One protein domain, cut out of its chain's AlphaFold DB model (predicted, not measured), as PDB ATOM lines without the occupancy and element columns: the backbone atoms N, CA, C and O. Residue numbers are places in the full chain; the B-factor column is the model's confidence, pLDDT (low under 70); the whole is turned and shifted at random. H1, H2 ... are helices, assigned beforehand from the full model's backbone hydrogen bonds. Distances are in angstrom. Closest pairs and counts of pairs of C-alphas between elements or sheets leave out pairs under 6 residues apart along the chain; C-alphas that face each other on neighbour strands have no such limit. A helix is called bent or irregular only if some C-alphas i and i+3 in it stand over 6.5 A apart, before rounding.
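Overview. This is residues 2 to 53 of the 142 residues of an uncharacterized protein of Alteromonadaceae bacterium (UniProt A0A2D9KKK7). Three helices follow one another in an open, angular chain with no packed core: the short H2 makes the corner, and the longer H1 and H3 go off from its two ends as separate arms with empty space between them. H1 is the longest helix, and nearly the whole of it, residues 2 to 17, stands free. The printed part has 52 residues with three named helices, H1, H2 and H3 in that order, and no named strand; the class is all helix. It is loose, with a radius of gyration of the C-alphas of 14.3 A, and only just flat, spanning 38 by 33 by 18 A.

Arrangement. Start with H1, residues 2 to 20, and look next at H2, residues 23 to 33: they are close but not clearly touching, the closest C-alphas, of Ile 18 and Leu 26, being 7.6 A apart. Their lines stand at a steep tilt of 56 degrees, opposite ways. Go on to H3, residues 37 to 50, which only just touches H2, only at the corner by their link and with residue 37 alone, with 3 pairs of C-alphas within 8 A. The closest are those of Asn 31 and Leu 37, 6.6 A apart, and the lines are about perpendicular at 76 degrees. H1 and H3 are apart. In H3 every O i to N i+4 pair is within hydrogen-bond range; in H1 14 of 15 are, in H2 5 of 7.

Along the chain. Find C-alpha 2 at (160.495, 108.150, 143.780); from there H1 runs 27.9 A to C-alpha 20. H1 is neither bent nor irregular, but only just: C-alphas 2 and 5 are 6.2 A apart. H2 covers 15.5 A from C-alpha 23 at (189.780, 118.969, 128.583), and H3 20.0 A, ending with C-alpha 50 at (182.561, 137.270, 143.240).

Size, cuts and confidence. Look at Val 2 and Asp 38 for the two C-alphas farthest apart, 38.7 A. The printed part has no cut, and both links are tight. Mean pLDDT of the printed part is 79.2; residues 2 to 3 and 50 to 53 are under 70.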
ATOM      1  N   VAL A   2     159.537 109.035 144.493       54.88
ATOM      2  CA  VAL A   2     160.495 108.150 143.780       54.88
ATOM      3  C   VAL A   2     161.331 108.827 142.669       54.88
ATOM      4  O   VAL A   2     162.471 108.445 142.453       54.88
ATOM      5  N   ASN A   3     160.829 109.871 141.996       64.06
ATOM      6  CA  ASN A   3     161.565 110.525 140.898       64.06
ATOM      7  C   ASN A   3     162.620 111.549 141.342       64.06
ATOM      8  O   ASN A   3     163.470 111.911 140.539       64.06
ATOM      9  N   LYS A   4     162.560 112.063 142.577       73.25
ATOM     10  CA  LYS A   4     163.482 113.126 143.004       73.25
ATOM     11  C   LYS A   4     164.852 112.548 143.358       73.25
ATOM     12  O   LYS A   4     165.848 112.993 142.813       73.25
ATOM     13  N   GLU A   5     164.861 111.503 144.176       74.75
ATOM     14  CA  GLU A   5     166.083 110.789 144.574       74.75
ATOM     15  C   GLU A   5     166.769 110.123 143.370       74.75
ATOM     16  O   GLU A   5     167.988 110.148 143.255       74.75
ATOM     17  N   ALA A   6     165.991 109.584 142.423       76.56
ATOM     18  CA  ALA A   6     166.532 109.010 141.190       76.56
ATOM     19  C   ALA A   6     167.186 110.065 140.279       76.56
ATOM     20  O   ALA A   6     168.196 109.778 139.639       76.56
ATOM     21  N   ASN A   7     166.628 111.279 140.229       79.00
ATOM     22  CA  ASN A   7     167.207 112.382 139.466       79.00
ATOM     23  C   ASN A   7     168.458 112.947 140.147       79.00
ATOM     24  O   ASN A   7     169.429 113.213 139.456       79.00
ATOM     25  N   GLU A   8     168.467 113.068 141.477       83.38
ATOM     26  CA  GLU A   8     169.653 113.501 142.233       83.38
ATOM     27  C   GLU A   8     170.827 112.528 142.027       83.38
ATOM     28  O   GLU A   8     171.940 112.950 141.731       83.38
ATOM     29  N   LEU A   9     170.565 111.217 142.059       83.62
ATOM     30  CA  LEU A   9     171.588 110.206 141.777       83.62
ATOM     31  C   LEU A   9     172.080 110.257 140.320       83.62
ATOM     32  O   LEU A   9     173.258 110.028 140.046       83.62
ATOM     33  N   LEU A  10     171.182 110.543 139.372       85.94
ATOM     34  CA  LEU A  10     171.557 110.725 137.973       85.94
ATOM     35  C   LEU A  10     172.439 111.966 137.801       85.94
ATOM     36  O   LEU A  10     173.430 111.898 137.077       85.94
ATOM     37  N   ASP A  11     172.103 113.064 138.474       87.88
ATOM     38  CA  ASP A  11     172.882 114.298 138.455       87.88
ATOM     39  C   ASP A  11     174.293 114.054 139.006       87.88
ATOM     40  O   ASP A  11     175.266 114.415 138.344       87.88
ATOM     41  N   ASP A  12     174.426 113.348 140.131       87.94
ATOM     42  CA  ASP A  12     175.726 112.996 140.718       87.94
ATOM     43  C   ASP A  12     176.579 112.141 139.764       87.94
ATOM     44  O   ASP A  12     177.749 112.444 139.520       87.94
ATOM     45  N   ILE A  13     175.985 111.120 139.134       87.81
ATOM     46  CA  ILE A  13     176.680 110.269 138.150       87.81
ATOM     47  C   ILE A  13     177.133 111.085 136.930       87.81
ATOM     48  O   ILE A  13     178.221 110.861 136.387       87.81
ATOM     49  N   MET A  14     176.305 112.023 136.466       85.25
ATOM     50  CA  MET A  14     176.649 112.880 135.331       85.25
ATOM     51  C   MET A  14     177.752 113.873 135.695       85.25
ATOM     52  O   MET A  14     178.654 114.091 134.885       85.25
ATOM     53  N   LEU A  15     177.728 114.431 136.908       88.25
ATOM     54  CA  LEU A  15     178.776 115.315 137.416       88.25
ATOM     55  C   LEU A  15     180.120 114.591 137.526       88.25
ATOM     56  O   LEU A  15     181.125 115.118 137.046       88.25
ATOM     57  N   ASP A  16     180.135 113.367 138.054       87.75
ATOM     58  CA  ASP A  16     181.346 112.542 138.131       87.75
ATOM     59  C   ASP A  16     181.903 112.221 136.743       87.75
ATOM     60  O   ASP A  16     183.110 112.314 136.500       87.75
ATOM     61  N   LYS A  17     181.020 111.896 135.796       86.12
ATOM     62  CA  LYS A  17     181.420 111.644 134.410       86.12
ATOM     63  C   LYS A  17     182.046 112.885 133.778       86.12
ATOM     64  O   LYS A  17     183.088 112.761 133.140       86.12
ATOM     65  N   ILE A  18     181.447 114.062 133.969       85.19
ATOM     66  CA  ILE A  18     181.984 115.338 133.471       85.19
ATOM     67  C   ILE A  18     183.336 115.648 134.126       85.19
ATOM     68  O   ILE A  18     184.261 116.066 133.433       85.19
ATOM     69  N   ALA A  19     183.486 115.396 135.429       84.38
ATOM     70  CA  ALA A  19     184.740 115.609 136.152       84.38
ATOM     71  C   ALA A  19     185.880 114.694 135.666       84.38
ATOM     72  O   ALA A  19     187.047 115.076 135.729       84.38
ATOM     73  N   GLN A  20     185.551 113.500 135.165       87.88
ATOM     74  CA  GLN A  20     186.515 112.542 134.611       87.88
ATOM     75  C   GLN A  20     186.825 112.764 133.122       87.88
ATOM     76  O   GLN A  20     187.730 112.122 132.579       87.88
ATOM     77  N   MET A  21     186.097 113.649 132.434       87.56
ATOM     78  CA  MET A  21     186.369 113.958 131.031       87.56
ATOM     79  C   MET A  21     187.675 114.736 130.880       87.56
ATOM     80  O   MET A  21     187.980 115.649 131.641       87.56
ATOM     81  N   SER A  22     188.434 114.417 129.832       86.75
ATOM     82  CA  SER A  22     189.602 115.225 129.475       86.75
ATOM     83  C   SER A  22     189.185 116.589 128.918       86.75
ATOM     84  O   SER A  22     188.177 116.698 128.215       86.75
ATOM     85  N   ASP A  23     190.021 117.614 129.109       82.94
ATOM     86  CA  ASP A  23     189.780 118.969 128.583       82.94
ATOM     87  C   ASP A  23     189.476 118.984 127.078       82.94
ATOM     88  O   ASP A  23     188.668 119.775 126.595       82.94
ATOM     89  N   LYS A  24     190.100 118.083 126.309       82.19
ATOM     90  CA  LYS A  24     189.862 117.950 124.863       82.19
ATOM     91  C   LYS A  24     188.460 117.426 124.550       82.19
ATOM     92  O   LYS A  24     187.840 117.905 123.604       82.19
ATOM     93  N   GLN A  25     187.970 116.451 125.316       80.56
ATOM     94  CA  GLN A  25     186.612 115.920 125.167       80.56
ATOM     95  C   GLN A  25     185.580 116.954 125.611       80.56
ATOM     96  O   GLN A  25     184.625 117.206 124.881       80.56
ATOM     97  N   LEU A  26     185.834 117.616 126.740       82.00
ATOM     98  CA  LEU A  26     184.968 118.656 127.276       82.00
ATOM     99  C   LEU A  26     184.839 119.838 126.304       82.00
ATOM    100  O   LEU A  26     183.731 120.242 125.964       82.00
ATOM    101  N   ASN A  27     185.958 120.349 125.778       82.12
ATOM    102  CA  ASN A  27     185.935 121.430 124.789       82.12
ATOM    103  C   ASN A  27     185.226 121.002 123.491       82.12
ATOM    104  O   ASN A  27     184.508 121.800 122.902       82.12
ATOM    105  N   LYS A  28     185.390 119.748 123.042       83.19
ATOM    106  CA  LYS A  28     184.716 119.241 121.835       83.19
ATOM    107  C   LYS A  28     183.197 119.180 122.005       83.19
ATOM    108  O   LYS A  28     182.482 119.569 121.086       83.19
ATOM    109  N   GLU A  29     182.716 118.696 123.149       80.38
ATOM    110  CA  GLU A  29     181.281 118.652 123.441       80.38
ATOM    111  C   GLU A  29     180.710 120.058 123.636       80.38
ATOM    112  O   GLU A  29     179.690 120.390 123.041       80.38
ATOM    113  N   LEU A  30     181.395 120.929 124.382       79.62
ATOM    114  CA  LEU A  30     180.915 122.284 124.665       79.62
ATOM    115  C   LEU A  30     180.932 123.208 123.441       79.62
ATOM    116  O   LEU A  30     180.020 124.020 123.296       79.62
ATOM    117  N   ASN A  31     181.896 123.049 122.530       77.75
ATOM    118  CA  ASN A  31     181.932 123.803 121.271       77.75
ATOM    119  C   ASN A  31     180.728 123.507 120.362       77.75
ATOM    120  O   ASN A  31     180.425 124.301 119.475       77.75
ATOM    121  N   HIS A  32     180.036 122.377 120.556       76.31
ATOM    122  CA  HIS A  32     178.796 122.090 119.832       76.31
ATOM    123  C   HIS A  32     177.618 122.939 120.336       76.31
ATOM    124  O   HIS A  32     176.737 123.292 119.556       76.31
ATOM    125  N   TYR A  33     177.614 123.286 121.625       75.88
ATOM    126  CA  TYR A  33     176.514 123.998 122.281       75.88
ATOM    127  C   TYR A  33     176.767 125.499 122.452       75.88
ATOM    128  O   TYR A  33     175.823 126.263 122.644       75.88
ATOM    129  N   VAL A  34     178.028 125.935 122.404       76.88
ATOM    130  CA  VAL A  34     178.427 127.313 122.693       76.88
ATOM    131  C   VAL A  34     179.402 127.805 121.630       76.88
ATOM    132  O   VAL A  34     180.424 127.179 121.372       76.88
ATOM    133  N   SER A  35     179.097 128.963 121.040       74.50
ATOM    134  CA  SER A  35     179.911 129.580 119.984       74.50
ATOM    135  C   SER A  35     181.237 130.158 120.487       74.50
ATOM    136  O   SER A  35     182.200 130.197 119.732       74.50
ATOM    137  N   ASP A  36     181.287 130.602 121.747       79.12
ATOM    138  CA  ASP A  36     182.485 131.150 122.388       79.12
ATOM    139  C   ASP A  36     182.628 130.599 123.813       79.12
ATOM    140  O   ASP A  36     182.016 131.073 124.780       79.12
ATOM    141  N   LEU A  37     183.411 129.529 123.921       79.50
ATOM    142  CA  LEU A  37     183.635 128.815 125.168       79.50
ATOM    143  C   LEU A  37     184.474 129.627 126.166       79.50
ATOM    144  O   LEU A  37     184.284 129.498 127.379       79.50
ATOM    145  N   ASP A  38     185.366 130.487 125.680       79.94
ATOM    146  CA  ASP A  38     186.272 131.259 126.530       79.94
ATOM    147  C   ASP A  38     185.527 132.383 127.255       79.94
ATOM    148  O   ASP A  38     185.734 132.594 128.454       79.94
ATOM    149  N   VAL A  39     184.558 133.021 126.590       81.88
ATOM    150  CA  VAL A  39     183.662 134.002 127.229       81.88
ATOM    151  C   VAL A  39     182.812 133.356 128.325       81.88
ATOM    152  O   VAL A  39     182.605 133.949 129.391       81.88
ATOM    153  N   VAL A  40     182.328 132.129 128.106       81.81
ATOM    154  CA  VAL A  40     181.544 131.404 129.118       81.81
ATOM    155  C   VAL A  40     182.419 130.997 130.303       81.81
ATOM    156  O   VAL A  40     182.017 131.229 131.447       81.81
ATOM    157  N   LYS A  41     183.633 130.486 130.061       82.25
ATOM    158  CA  LYS A  41     184.614 130.185 131.119       82.25
ATOM    159  C   LYS A  41     184.925 131.425 131.955       82.25
ATOM    160  O   LYS A  41     184.798 131.380 133.179       82.25
ATOM    161  N   ALA A  42     185.237 132.549 131.311       82.25
ATOM    162  CA  ALA A  42     185.523 133.810 131.995       82.25
ATOM    163  C   ALA A  42     184.341 134.277 132.861       82.25
ATOM    164  O   ALA A  42     184.522 134.684 134.012       82.25
ATOM    165  N   ARG A  43     183.109 134.151 132.351       83.38
ATOM    166  CA  ARG A  43     181.891 134.489 133.100       83.38
ATOM    167  C   ARG A  43     181.714 133.609 134.336       83.38
ATOM    168  O   ARG A  43     181.414 134.135 135.407       83.38
ATOM    169  N   VAL A  44     181.899 132.296 134.216       82.19
ATOM    170  CA  VAL A  44     181.772 131.364 135.352       82.19
ATOM    171  C   VAL A  44     182.837 131.650 136.409       82.19
ATOM    172  O   VAL A  44     182.498 131.780 137.585       82.19
ATOM    173  N   VAL A  45     184.091 131.854 135.996       82.12
ATOM    174  CA  VAL A  45     185.187 132.213 136.909       82.12
ATOM    175  C   VAL A  45     184.879 133.517 137.641       82.12
ATOM    176  O   VAL A  45     184.983 133.556 138.862       82.12
ATOM    177  N   SER A  46     184.412 134.554 136.937       78.94
ATOM    178  CA  SER A  46     184.052 135.835 137.568       78.94
ATOM    179  C   SER A  46     182.923 135.710 138.601       78.94
ATOM    180  O   SER A  46     182.935 136.381 139.631       78.94
ATOM    181  N   ARG A  47     181.953 134.815 138.368       79.00
ATOM    182  CA  ARG A  47     180.881 134.539 139.334       79.00
ATOM    183  C   ARG A  47     181.414 133.797 140.554       79.00
ATOM    184  O   ARG A  47     181.096 134.191 141.671       79.00
ATOM    185  N   LEU A  48     182.267 132.795 140.354       74.12
ATOM    186  CA  LEU A  48     182.898 132.049 141.446       74.12
ATOM    187  C   LEU A  48     183.783 132.945 142.320       74.12
ATOM    188  O   LEU A  48     183.703 132.871 143.544       74.12
ATOM    189  N   THR A  49     184.565 133.841 141.716       72.25
ATOM    190  CA  THR A  49     185.407 134.785 142.463       72.25
ATOM    191  C   THR A  49     184.586 135.868 143.158       72.25
ATOM    192  O   THR A  49     184.901 136.228 144.286       72.25
ATOM    193  N   SER A  50     183.478 136.332 142.567       66.69
ATOM    194  CA  SER A  50     182.561 137.270 143.240       66.69
ATOM    195  C   SER A  50     181.866 136.673 144.473       66.69
ATOM    196  O   SER A  50     181.438 137.408 145.358       66.69
ATOM    197  N   HIS A  51     181.743 135.343 144.528       61.44
ATOM    198  CA  HIS A  51     181.127 134.608 145.636       61.44
ATOM    199  C   HIS A  51     182.153 134.090 146.653       61.44
ATOM    200  O   HIS A  51     181.756 133.491 147.660       61.44
ATOM    201  N   GLN A  52     183.456 134.330 146.449       60.91
ATOM    202  CA  GLN A  52     184.437 134.118 147.508       60.91
ATOM    203  C   GLN A  52     184.145 135.108 148.633       60.91
ATOM    204  O   GLN A  52     184.460 136.295 148.557       60.91
ATOM    205  N   LYS A  53     183.504 134.599 149.692       59.25
ATOM    206  CA  LYS A  53     183.335 135.332 150.944       59.25
ATOM    207  C   LYS A  53     184.703 135.869 151.377       59.25
ATOM    208  O   LYS A  53     185.686 135.127 151.263       59.25
TER     209      LYS A  53